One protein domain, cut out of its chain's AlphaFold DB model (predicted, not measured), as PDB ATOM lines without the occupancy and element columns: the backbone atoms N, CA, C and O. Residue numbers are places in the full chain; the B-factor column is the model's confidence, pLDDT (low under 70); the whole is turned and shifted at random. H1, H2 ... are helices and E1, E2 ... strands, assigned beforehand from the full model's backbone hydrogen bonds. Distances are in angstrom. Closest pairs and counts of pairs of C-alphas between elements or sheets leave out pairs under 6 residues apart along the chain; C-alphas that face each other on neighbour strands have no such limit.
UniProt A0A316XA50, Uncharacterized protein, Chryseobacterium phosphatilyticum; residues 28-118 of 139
ATOM      1  N   LYS A  28      -6.561  42.714 167.536       70.69
ATOM      2  CA  LYS A  28      -5.884  42.671 166.247       70.69
ATOM      3  C   LYS A  28      -5.108  41.375 166.171       70.69
ATOM      4  O   LYS A  28      -4.156  41.179 166.926       70.69
ATOM      5  N   ILE A  29      -5.473  40.518 165.228       81.31
ATOM      6  CA  ILE A  29      -4.747  39.261 165.023       81.31
ATOM      7  C   ILE A  29      -3.403  39.476 164.305       81.31
ATOM      8  O   ILE A  29      -2.587  38.565 164.239       81.31
ATOM      9  N   ASN A  30      -3.130  40.693 163.817       81.88
ATOM     10  CA  ASN A  30      -1.871  41.081 163.173       81.88
ATOM     11  C   ASN A  30      -0.628  40.577 163.914       81.88
ATOM     12  O   ASN A  30       0.258  40.029 163.277       81.88
ATOM     13  N   ASN A  31      -0.583  40.702 165.245       80.81
ATOM     14  CA  ASN A  31       0.569  40.262 166.034       80.81
ATOM     15  C   ASN A  31       0.772  38.739 165.973       80.81
ATOM     16  O   ASN A  31       1.904  38.272 165.977       80.81
ATOM     17  N   PHE A  32      -0.313  37.967 165.880       83.81
ATOM     18  CA  PHE A  32      -0.255  36.510 165.749       83.81
ATOM     19  C   PHE A  32       0.142  36.090 164.338       83.81
ATOM     20  O   PHE A  32       0.938  35.173 164.189       83.81
ATOM     21  N   ILE A  33      -0.352  36.785 163.309       85.19
ATOM     22  CA  ILE A  33       0.099  36.576 161.925       85.19
ATOM     23  C   ILE A  33       1.586  36.930 161.809       85.19
ATOM     24  O   ILE A  33       2.348  36.199 161.189       85.19
ATOM     25  N   ASP A  34       2.014  38.021 162.439       84.06
ATOM     26  CA  ASP A  34       3.407  38.462 162.462       84.06
ATOM     27  C   ASP A  34       4.313  37.459 163.174       84.06
ATOM     28  O   ASP A  34       5.374  37.130 162.647       84.06
ATOM     29  N   ALA A  35       3.887  36.950 164.332       83.12
ATOM     30  CA  ALA A  35       4.593  35.900 165.054       83.12
ATOM     31  C   ALA A  35       4.615  34.587 164.261       83.12
ATOM     32  O   ALA A  35       5.654  33.944 164.190       83.12
ATOM     33  N   PHE A  36       3.506  34.212 163.615       85.50
ATOM     34  CA  PHE A  36       3.446  33.037 162.746       85.50
ATOM     35  C   PHE A  36       4.429  33.166 161.586       85.50
ATOM     36  O   PHE A  36       5.192  32.237 161.341       85.50
ATOM     37  N   ILE A  37       4.448  34.322 160.912       81.25
ATOM     38  CA  ILE A  37       5.434  34.620 159.875       81.25
ATOM     39  C   ILE A  37       6.821  34.461 160.468       81.25
ATOM     40  O   ILE A  37       7.547  33.621 159.976       81.25
ATOM     41  N   TYR A  38       7.158  35.199 161.528       80.00
ATOM     42  CA  TYR A  38       8.491  35.215 162.131       80.00
ATOM     43  C   TYR A  38       8.997  33.820 162.519       80.00
ATOM     44  O   TYR A  38      10.085  33.440 162.103       80.00
ATOM     45  N   THR A  39       8.199  33.047 163.257       76.19
ATOM     46  CA  THR A  39       8.569  31.705 163.733       76.19
ATOM     47  C   THR A  39       8.717  30.700 162.595       76.19
ATOM     48  O   THR A  39       9.502  29.771 162.708       76.19
ATOM     49  N   ASN A  40       7.972  30.876 161.502       71.50
ATOM     50  CA  ASN A  40       8.083  30.019 160.322       71.50
ATOM     51  C   ASN A  40       8.999  30.628 159.246       71.50
ATOM     52  O   ASN A  40       9.127  30.052 158.168       71.50
ATOM     53  N   ASN A  41       9.633  31.777 159.514       65.12
ATOM     54  CA  ASN A  41      10.505  32.489 158.583       65.12
ATOM     55  C   ASN A  41      11.926  31.918 158.628       65.12
ATOM     56  O   ASN A  41      12.894  32.658 158.806       65.12
ATOM     57  N   ASP A  42      12.049  30.605 158.471       52.69
ATOM     58  CA  ASP A  42      13.335  30.014 158.140       52.69
ATOM     59  C   ASP A  42      13.773  30.519 156.758       52.69
ATOM     60  O   ASP A  42      12.955  30.932 155.931       52.69
ATOM     61  N   GLU A  43      15.063  30.401 156.457       55.66
ATOM     62  CA  GLU A  43      15.674  30.612 155.132       55.66
ATOM     63  C   GLU A  43      14.949  29.860 153.977       55.66
ATOM     64  O   GLU A  43      15.205  30.106 152.801       55.66
ATOM     65  N   ASN A  44      13.979  28.999 154.310       51.72
ATOM     66  CA  ASN A  44      13.084  28.234 153.442       51.72
ATOM     67  C   ASN A  44      11.768  28.944 153.043       51.72
ATOM     68  O   ASN A  44      10.985  28.394 152.264       51.72
ATOM     69  N   PHE A  45      11.465  30.134 153.569       63.09
ATOM     70  CA  PHE A  45      10.169  30.791 153.365       63.09
ATOM     71  C   PHE A  45      10.192  31.737 152.154       63.09
ATOM     72  O   PHE A  45      10.313  32.953 152.285       63.09
ATOM     73  N   THR A  46      10.080  31.194 150.936       64.69
ATOM     74  CA  THR A  46      10.015  32.022 149.719       64.69
ATOM     75  C   THR A  46       8.616  32.652 149.574       64.69
ATOM     76  O   THR A  46       7.656  31.933 149.277       64.69
ATOM     77  N   PRO A  47       8.444  33.986 149.720       63.19
ATOM     78  CA  PRO A  47       7.119  34.628 149.735       63.19
ATOM     79  C   PRO A  47       6.329  34.496 148.427       63.19
ATOM     80  O   PRO A  47       5.121  34.716 148.393       63.19
ATOM     81  N   THR A  48       7.018  34.152 147.342       65.75
ATOM     82  CA  THR A  48       6.443  33.924 146.015       65.75
ATOM     83  C   THR A  48       5.861  32.518 145.849       65.75
ATOM     84  O   THR A  48       5.005  32.323 144.990       65.75
ATOM     85  N   LEU A  49       6.282  31.548 146.670       68.94
ATOM     86  CA  LEU A  49       5.902  30.139 146.529       68.94
ATOM     87  C   LEU A  49       4.811  29.701 147.506       68.94
ATOM     88  O   LEU A  49       4.149  28.706 147.250       68.94
ATOM     89  N   SER A  50       4.562  30.430 148.593       75.00
ATOM     90  CA  SER A  50       3.523  30.053 149.558       75.00
ATOM     91  C   SER A  50       2.622  31.204 149.968       75.00
ATOM     92  O   SER A  50       3.029  32.368 149.978       75.00
ATOM     93  N   SER A  51       1.406  30.846 150.358       81.88
ATOM     94  CA  SER A  51       0.389  31.736 150.894       81.88
ATOM     95  C   SER A  51       0.119  31.428 152.350       81.88
ATOM     96  O   SER A  51       0.161  30.276 152.785       81.88
ATOM     97  N   ILE A  52      -0.197  32.476 153.098       86.75
ATOM     98  CA  ILE A  52      -0.694  32.342 154.458       86.75
ATOM     99  C   ILE A  52      -2.211  32.309 154.377       86.75
ATOM    100  O   ILE A  52      -2.834  33.150 153.731       86.75
ATOM    101  N   TYR A  53      -2.792  31.340 155.056       87.25
ATOM    102  CA  TYR A  53      -4.219  31.147 155.173       87.25
ATOM    103  C   TYR A  53      -4.658  31.526 156.566       87.25
ATOM    104  O   TYR A  53      -4.080  31.073 157.548       87.25
ATOM    105  N   VAL A  54      -5.694  32.347 156.650       89.25
ATOM    106  CA  VAL A  54      -6.379  32.634 157.903       89.25
ATOM    107  C   VAL A  54      -7.835  32.273 157.706       89.25
ATOM    108  O   VAL A  54      -8.538  32.888 156.902       89.25
ATOM    109  N   SER A  55      -8.280  31.253 158.424       88.19
ATOM    110  CA  SER A  55      -9.659  30.795 158.378       88.19
ATOM    111  C   SER A  55     -10.366  31.032 159.697       88.19
ATOM    112  O   SER A  55      -9.746  31.043 160.761       88.19
ATOM    113  N   SER A  56     -11.674  31.249 159.618       88.06
ATOM    114  CA  SER A  56     -12.539  31.407 160.780       88.06
ATOM    115  C   SER A  56     -13.672  30.393 160.749       88.06
ATOM    116  O   SER A  56     -14.259  30.117 159.702       88.06
ATOM    117  N   LEU A  57     -13.977  29.862 161.929       83.50
ATOM    118  CA  LEU A  57     -15.142  29.029 162.180       83.50
ATOM    119  C   LEU A  57     -15.845  29.545 163.430       83.50
ATOM    120  O   LEU A  57     -15.241  29.595 164.505       83.50
ATOM    121  N   TYR A  58     -17.103  29.950 163.282       83.56
ATOM    122  CA  TYR A  58     -17.944  30.306 164.413       83.56
ATOM    123  C   TYR A  58     -18.488  29.049 165.095       83.56
ATOM    124  O   TYR A  58     -19.102  28.196 164.457       83.56
ATOM    125  N   TYR A  59     -18.280  28.961 166.402       82.06
ATOM    126  CA  TYR A  59     -18.895  27.977 167.277       82.06
ATOM    127  C   TYR A  59     -19.984  28.677 168.084       82.06
ATOM    128  O   TYR A  59     -19.700  29.588 168.871       82.06
ATOM    129  N   GLU A  60     -21.236  28.273 167.869       81.75
ATOM    130  CA  GLU A  60     -22.396  28.873 168.529       81.75
ATOM    131  C   GLU A  60     -22.192  28.952 170.046       81.75
ATOM    132  O   GLU A  60     -21.873  27.961 170.702       81.75
ATOM    133  N   ASN A  61     -22.360  30.155 170.601       73.00
ATOM    134  CA  ASN A  61     -22.195  30.464 172.027       73.00
ATOM    135  C   ASN A  61     -20.775  30.271 172.597       73.00
ATOM    136  O   ASN A  61     -20.574  30.474 173.792       73.00
ATOM    137  N   GLN A  62     -19.788  29.925 171.767       75.81
ATOM    138  CA  GLN A  62     -18.388  29.730 172.171       75.81
ATOM    139  C   GLN A  62     -17.447  30.759 171.528       75.81
ATOM    140  O   GLN A  62     -16.421  31.106 172.109       75.81
ATOM    141  N   GLY A  63     -17.820  31.306 170.366       79.06
ATOM    142  CA  GLY A  63     -17.074  32.351 169.671       79.06
ATOM    143  C   GLY A  63     -16.381  31.853 168.406       79.06
ATOM    144  O   GLY A  63     -16.718  30.808 167.857       79.06
ATOM    145  N   TYR A  64     -15.427  32.634 167.905       82.44
ATOM    146  CA  TYR A  64     -14.693  32.304 166.684       82.44
ATOM    147  C   TYR A  64     -13.403  31.557 167.003       82.44
ATOM    148  O   TYR A  64     -12.564  32.050 167.755       82.44
ATOM    149  N   MET A  65     -13.201  30.422 166.343       84.50
ATOM    150  CA  MET A  65     -11.884  29.813 166.209       84.50
ATOM    151  C   MET A  65     -11.215  30.379 164.966       84.50
ATOM    152  O   MET A  65     -11.795  30.348 163.879       84.50
ATOM    153  N   ILE A  66      -9.993  30.878 165.127       86.25
ATOM    154  CA  ILE A  66      -9.185  31.370 164.017       86.25
ATOM    155  C   ILE A  66      -8.000  30.437 163.841       86.25
ATOM    156  O   ILE A  66      -7.255  30.189 164.786       86.25
ATOM    157  N   THR A  67      -7.832  29.931 162.628       87.75
ATOM    158  CA  THR A  67      -6.716  29.058 162.271       87.75
ATOM    159  C   THR A  67      -5.807  29.802 161.306       87.75
ATOM    160  O   THR A  67      -6.292  30.411 160.355       87.75
ATOM    161  N   ILE A  68      -4.498  29.765 161.557       88.38
ATOM    162  CA  ILE A  68      -3.480  30.323 160.665       88.38
ATOM    163  C   ILE A  68      -2.641  29.161 160.140       88.38
ATOM    164  O   ILE A  68      -2.000  28.461 160.922       88.38
ATOM    165  N   THR A  69      -2.662  28.943 158.832       87.19
ATOM    166  CA  THR A  69      -1.891  27.896 158.153       87.19
ATOM    167  C   THR A  69      -1.054  28.484 157.026       87.19
ATOM    168  O   THR A  69      -1.209  29.638 156.624       87.19
ATOM    169  N   ARG A  70      -0.132  27.673 156.512       83.25
ATOM    170  CA  ARG A  70       0.651  27.972 155.318       83.25
ATOM    171  C   ARG A  70       0.382  26.891 154.290       83.25
ATOM    172  O   ARG A  70       0.490  25.712 154.614       83.25
ATOM    173  N   GLU A  71       0.130  27.299 153.057       80.06
ATOM    174  CA  GLU A  71      -0.030  26.376 151.936       80.06
ATOM    175  C   GLU A  71       0.855  26.823 150.770       80.06
ATOM    176  O   GLU A  71       1.095  28.018 150.563       80.06
ATOM    177  N   ASN A  72       1.397  25.856 150.034       76.50
ATOM    178  CA  ASN A  72       2.134  26.124 148.805       76.50
ATOM    179  C   ASN A  72       1.149  26.600 147.732       76.50
ATOM    180  O   ASN A  72       0.071  26.028 147.587       76.50
ATOM    181  N   ASN A  73       1.516  27.627 146.966       71.06
ATOM    182  CA  ASN A  73       0.642  28.217 145.954       71.06
ATOM    183  C   ASN A  73       0.231  27.208 144.869       71.06
ATOM    184  O   ASN A  73      -0.845  27.357 144.297       71.06
ATOM    185  N   SER A  74       1.050  26.182 144.603       66.50
ATOM    186  CA  SER A  74       0.715  25.097 143.667       66.50
ATOM    187  C   SER A  74      -0.452  24.221 144.123       66.50
ATOM    188  O   SER A  74      -1.127  23.623 143.286       66.50
ATOM    189  N   ASP A  75      -0.700  24.164 145.430       64.31
ATOM    190  CA  ASP A  75      -1.619  23.207 146.054       64.31
ATOM    191  C   ASP A  75      -2.980  23.855 146.373       64.31
ATOM    192  O   ASP A  75      -3.899  23.211 146.882       64.31
ATOM    193  N   ILE A  76      -3.136  25.139 146.030       65.75
ATOM    194  CA  ILE A  76      -4.337  25.929 146.289       65.75
ATOM    195  C   ILE A  76      -5.425  25.577 145.268       65.75
ATOM    196  O   ILE A  76      -5.515  26.149 144.178       65.75
ATOM    197  N   ASN A  77      -6.307  24.660 145.658       66.88
ATOM    198  CA  ASN A  77      -7.522  24.320 144.917       66.88
ATOM    199  C   ASN A  77      -8.735  25.066 145.495       66.88
ATOM    200  O   ASN A  77      -9.555  24.505 146.228       66.88
ATOM    201  N   ILE A  78      -8.822  26.370 145.226       69.44
ATOM    202  CA  ILE A  78      -9.916  27.216 145.718       69.44
ATOM    203  C   ILE A  78     -10.494  28.035 144.572       69.44
ATOM    204  O   ILE A  78      -9.760  28.605 143.773       69.44
ATOM    205  N   ASN A  79     -11.824  28.130 144.513       73.69
ATOM    206  CA  ASN A  79     -12.497  29.022 143.576       73.69
ATOM    207  C   ASN A  79     -12.213  30.492 143.956       73.69
ATOM    208  O   ASN A  79     -12.719  30.949 144.986       73.69
ATOM    209  N   PRO A  80     -11.484  31.267 143.131       71.12
ATOM    210  CA  PRO A  80     -11.138  32.652 143.451       71.12
ATOM    211  C   PRO A  80     -12.350  33.589 143.512       71.12
ATOM    212  O   PRO A  80     -12.255  34.678 144.065       71.12
ATOM    213  N   LYS A  81     -13.500  33.176 142.960       77.62
ATOM    214  CA  LYS A  81     -14.757  33.942 142.969       77.62
ATOM    215  C   LYS A  81     -15.677  33.581 144.144       77.62
ATOM    216  O   LYS A  81     -16.844  33.973 144.148       77.62
ATOM    217  N   ALA A  82     -15.201  32.796 145.111       81.12
ATOM    218  CA  ALA A  82     -15.992  32.423 146.279       81.12
ATOM    219  C   ALA A  82     -16.334  33.660 147.135       81.12
ATOM    220  O   ALA A  82     -15.468  34.467 147.457       81.12
ATOM    221  N   LYS A  83     -17.610  33.808 147.524       84.12
ATOM    222  CA  LYS A  83     -18.111  34.982 148.275       84.12
ATOM    223  C   LYS A  83     -17.550  35.088 149.699       84.12
ATOM    224  O   LYS A  83     -17.573  36.155 150.295       84.12
ATOM    225  N   ASN A  84     -17.078  33.973 150.239       86.81
ATOM    226  CA  ASN A  84     -16.507  33.804 151.572       86.81
ATOM    227  C   ASN A  84     -14.966  33.764 151.549       86.81
ATOM    228  O   ASN A  84     -14.342  33.227 152.464       86.81
ATOM    229  N   LEU A  85     -14.354  34.332 150.507       85.75
ATOM    230  CA  LEU A  85     -12.912  34.369 150.309       85.75
ATOM    231  C   LEU A  85     -12.438  35.786 149.963       85.75
ATOM    232  O   LEU A  85     -13.078  36.509 149.203       85.75
ATOM    233  N   THR A  86     -11.308  36.211 150.522       87.00
ATOM    234  CA  THR A  86     -10.656  37.478 150.155       87.00
ATOM    235  C   THR A  86      -9.145  37.318 150.162       87.00
ATOM    236  O   THR A  86      -8.590  36.624 151.010       87.00
ATOM    237  N   PHE A  87      -8.486  38.002 149.234       84.56
ATOM    238  CA  PHE A  87      -7.042  37.964 149.039       84.56
ATOM    239  C   PHE A  87      -6.480  39.373 149.154       84.56
ATOM    240  O   PHE A  87      -7.076  40.327 148.656       84.56
ATOM    241  N   PHE A  88      -5.331  39.514 149.799       83.06
ATOM    242  CA  PHE A  88      -4.598  40.776 149.830       83.06
ATOM    243  C   PHE A  88      -3.123  40.534 150.136       83.06
ATOM    244  O   PHE A  88      -2.702  39.414 150.438       83.06
ATOM    245  N   LYS A  89      -2.321  41.598 150.053       80.94
ATOM    246  CA  LYS A  89      -0.920  41.547 150.463       80.94
ATOM    247  C   LYS A  89      -0.805  41.927 151.930       80.94
ATOM    248  O   LYS A  89      -1.349  42.934 152.390       80.94
ATOM    249  N   TYR A  90      -0.065  41.108 152.663       80.12
ATOM    250  CA  TYR A  90       0.297  41.372 154.044       80.12
ATOM    251  C   TYR A  90       1.813  41.260 154.169       80.12
ATOM    252  O   TYR A  90       2.389  40.177 154.036       80.12
ATOM    253  N   LYS A  91       2.481  42.404 154.354       79.94
ATOM    254  CA  LYS A  91       3.938  42.526 154.182       79.94
ATOM    255  C   LYS A  91       4.348  42.009 152.790       79.94
ATOM    256  O   LYS A  91       3.848  42.512 151.789       79.94
ATOM    257  N   LYS A  92       5.239  41.016 152.716       78.94
ATOM    258  CA  LYS A  92       5.712  40.411 151.457       78.94
ATOM    259  C   LYS A  92       4.887  39.191 151.019       78.94
ATOM    260  O   LYS A  92       5.177  38.623 149.971       78.94
ATOM    261  N   PHE A  93       3.874  38.794 151.790       79.12
ATOM    262  CA  PHE A  93       3.131  37.550 151.590       79.12
ATOM    263  C   PHE A  93       1.768  37.772 150.946       79.12
ATOM    264  O   PHE A  93       1.123  38.806 151.141       79.12
ATOM    265  N   ASN A  94       1.316  36.757 150.212       81.62
ATOM    266  CA  ASN A  94      -0.096  36.594 149.901       81.62
ATOM    267  C   ASN A  94      -0.814  36.107 151.167       81.62
ATOM    268  O   ASN A  94      -0.407  35.103 151.757       81.62
ATOM    269  N   LEU A  95      -1.858  36.826 151.583       85.81
ATOM    270  CA  LEU A  95      -2.700  36.456 152.716       85.81
ATOM    271  C   LEU A  95      -4.122  36.179 152.225       85.81
ATOM    272  O   LEU A  95      -4.741  37.019 151.567       85.81
ATOM    273  N   LEU A  96      -4.613  34.986 152.543       88.69
ATOM    274  CA  LEU A  96      -5.896  34.445 152.119       88.69
ATOM    275  C   LEU A  96      -6.812  34.360 153.328       88.69
ATOM    276  O   LEU A  96      -6.493  33.674 154.295       88.69
ATOM    277  N   LEU A  97      -7.954  35.042 153.274       89.62
ATOM    278  CA  LEU A  97      -8.981  34.953 154.307       89.62
ATOM    279  C   LEU A  97     -10.132  34.109 153.823       89.62
ATOM    280  O   LEU A  97     -10.765  34.461 152.830       89.62
ATOM    281  N   LYS A  98     -10.425  33.039 154.554       89.38
ATOM    282  CA  LYS A  98     -11.492  32.102 154.216       89.38
ATOM    283  C   LYS A  98     -12.448  31.951 155.393       89.38
ATOM    284  O   LYS A  98     -12.085  31.381 156.416       89.38
ATOM    285  N   GLY A  99     -13.668  32.444 155.236       87.81
ATOM    286  CA  GLY A  99     -14.771  32.124 156.142       87.81
ATOM    287  C   GLY A  99     -15.530  30.890 155.660       87.81
ATOM    288  O   GLY A  99     -15.483  30.571 154.471       87.81
ATOM    289  N   ASN A 100     -16.275  30.210 156.531       86.38
ATOM    290  CA  ASN A 100     -17.275  29.238 156.070       86.38
ATOM    291  C   ASN A 100     -18.524  29.953 155.534       86.38
ATOM    292  O   ASN A 100     -19.125  29.507 154.558       86.38
ATOM    293  N   THR A 101     -18.843  31.112 156.107       89.38
ATOM    294  CA  THR A 101     -19.914  32.024 155.693       89.38
ATOM    295  C   THR A 101     -19.367  33.415 155.320       89.38
ATOM    296  O   THR A 101     -18.211  33.743 155.625       89.38
ATOM    297  N   PRO A 102     -20.158  34.271 154.645       88.88
ATOM    298  CA  PRO A 102     -19.811  35.681 154.449       88.88
ATOM    299  C   PRO A 102     -19.600  36.450 155.764       88.88
ATOM    300  O   PRO A 102     -18.746  37.335 155.832       88.88
ATOM    301  N   GLU A 103     -20.340  36.109 156.817       88.06
ATOM    302  CA  GLU A 103     -20.227  36.702 158.150       88.06
ATOM    303  C   GLU A 103     -18.872  36.377 158.787       88.06
ATOM    304  O   GLU A 103     -18.200  37.275 159.304       88.06
ATOM    305  N   ASP A 104     -18.425  35.127 158.660       87.50
ATOM    306  CA  ASP A 104     -17.111  34.677 159.126       87.50
ATOM    307  C   ASP A 104     -15.976  35.443 158.434       87.50
ATOM    308  O   ASP A 104     -14.993  35.846 159.069       87.50
ATOM    309  N   LEU A 105     -16.123  35.686 157.127       89.06
ATOM    310  CA  LEU A 105     -15.187  36.498 156.356       89.06
ATOM    311  C   LEU A 105     -15.225  37.969 156.799       89.06
ATOM    312  O   LEU A 105     -14.179  38.607 156.921       89.06
ATOM    313  N   ASN A 106     -16.412  38.527 157.051       87.69
ATOM    314  CA  ASN A 106     -16.565  39.897 157.542       87.69
ATOM    315  C   ASN A 106     -15.885  40.083 158.907       87.69
ATOM    316  O   ASN A 106     -15.205  41.086 159.137       87.69
ATOM    317  N   PHE A 107     -16.008  39.093 159.794       86.56
ATOM    318  CA  PHE A 107     -15.285  39.058 161.061       86.56
ATOM    319  C   PHE A 107     -13.761  39.109 160.849       86.56
ATOM    320  O   PHE A 107     -13.103  40.009 161.379       86.56
ATOM    321  N   LEU A 108     -13.200  38.230 160.006       87.12
ATOM    322  CA  LEU A 108     -11.764  38.243 159.685       87.12
ATOM    323  C   LEU A 108     -11.316  39.560 159.040       87.12
ATOM    324  O   LEU A 108     -10.202  40.043 159.271       87.12
ATOM    325  N   ASN A 109     -12.179  40.162 158.223       85.19
ATOM    326  CA  ASN A 109     -11.881  41.430 157.582       85.19
ATOM    327  C   ASN A 109     -11.741  42.580 158.577       85.19
ATOM    328  O   ASN A 109     -10.849  43.406 158.392       85.19
ATOM    329  N   LYS A 110     -12.534  42.582 159.651       83.31
ATOM    330  CA  LYS A 110     -12.435  43.560 160.745       83.31
ATOM    331  C   LYS A 110     -11.265  43.285 161.693       83.31
ATOM    332  O   LYS A 110     -10.671  44.229 162.203       83.31
ATOM    333  N   ALA A 111     -10.934  42.014 161.926       80.19
ATOM    334  CA  ALA A 111      -9.914  41.607 162.896       80.19
ATOM    335  C   ALA A 111      -8.462  41.844 162.434       80.19
ATOM    336  O   ALA A 111      -7.544  41.878 163.258       80.19
ATOM    337  N   ILE A 112      -8.233  41.985 161.125       77.69
ATOM    338  CA  ILE A 112      -6.906  42.209 160.539       77.69
ATOM    339  C   ILE A 112      -6.845  43.644 159.993       77.69
ATOM    340  O   ILE A 112      -7.708  44.050 159.224       77.69
ATOM    341  N   ILE A 113      -5.816  44.413 160.350       67.25
ATOM    342  CA  ILE A 113      -5.670  45.843 159.999       67.25
ATOM    343  C   ILE A 113      -4.421  46.055 159.122       67.25
ATOM    344  O   ILE A 113      -3.577  45.165 159.032       67.25
ATOM    345  N   ASN A 114      -4.285  47.217 158.468       62.44
ATOM    346  CA  ASN A 114      -3.121  47.608 157.650       62.44
ATOM    347  C   ASN A 114      -2.834  46.656 156.476       62.44
ATOM    348  O   ASN A 114      -1.686  46.393 156.122       62.44
ATOM    349  N   LYS A 115      -3.899  46.130 155.874       65.44
ATOM    350  CA  LYS A 115      -3.843  45.328 154.653       65.44
ATOM    351  C   LYS A 115      -3.684  46.254 153.455       65.44
ATOM    352  O   LYS A 115      -4.448  47.214 153.343       65.44
ATOM    353  N   SER A 116      -2.789  45.943 152.524       55.53
ATOM    354  CA  SER A 116      -2.861  46.533 151.188       55.53
ATOM    355  C   SER A 116      -3.698  45.616 150.304       55.53
ATOM    356  O   SER A 116      -3.341  44.461 150.061       55.53
ATOM    357  N   ILE A 117      -4.846  46.118 149.843       50.38
ATOM    358  CA  ILE A 117      -5.642  45.417 148.834       50.38
ATOM    359  C   ILE A 117      -4.746  45.271 147.606       50.38
ATOM    360  O   ILE A 117      -4.285  46.261 147.045       50.38
ATOM    361  N   SER A 118      -4.478  44.030 147.215       48.81
ATOM    362  CA  SER A 118      -3.796  43.736 145.965       48.81
ATOM    363  C   SER A 118      -4.709  42.849 145.150       48.81
ATOM    364  O   SER A 118      -4.903  41.684 145.489       48.81
TER     365      SER A 118
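This is residues 28 to 118 of the 139 residues of an uncharacterized protein of Chryseobacterium phosphatilyticum (UniProt A0A316XA50). One strongly twisted sheet of four strands has two helices, H1 and H2, over one face, making two layers, and no named helix over the other face. The long hairpin of E1 and E2 makes one half of the sheet, the shorter hairpin of E3 and E4 the other; H2 packs closely on E1 and E4, H1 sits higher, over E1. The printed part has 91 residues, with two named helices and four strands in the order H1 E1 E2 E3 E4 H2; the mixed sheet runs E2 E1 E4 E3, and the class is mixed. It is compact, with a radius of gyration of the C-alphas of 13.0 A and spans of 41 by 28 by 22 A.

Look first at H1, residues 30 to 40, on the sheet at a height of 9.6 A. E1, residues 50 to 59, and E2, residues 63 to 72, form an antiparallel hairpin at 160 degrees; find N 53 and O 69 within hydrogen-bond range at 2.8 A. H1 lies over E1, slantwise at 48 degrees on the local plane; its closest C-alphas to E2 are Ile 33 and Ile 68, 7.3 A. E3, residues 85 to 90, and E4, residues 93 to 99, are an antiparallel hairpin, with N 97 and O 86 at 2.8 A. E4 is parallel to E1 at 23 degrees, with N 54 and O 96 at 2.8 A. H2, residues 102 to 111, on the same face as H1 at a height of 6.5 A, lies over E4 and only just over E1, where 3 of its C-alphas fall; the closest C-alphas of H2 and E4 are Leu 105 and Gly 99, 4.4 A. H1 and H2 are only just apart, at 8.1 A. In both helices every O i to N i+4 pair is within hydrogen-bond range.

Find C-alpha 30 at (-1.871, 41.081, 163.173); from there H1 runs 15.2 A. E1 spans 28.7 A, E2 29.0 A, E3 15.4 A and E4 19.3 A. H2, 14.3 A long, ends at C-alpha 111, (-9.914, 41.607, 162.896).

The C-alphas farthest apart, those of Glu 43 and Asn 61, are 41.5 A apart. The printed part has no cut; E2 to E3, residues 73 to 84, is a long link. In this predicted model, pLDDT is under 70 at residues 41 to 49, 74 to 78 and 113 to 118.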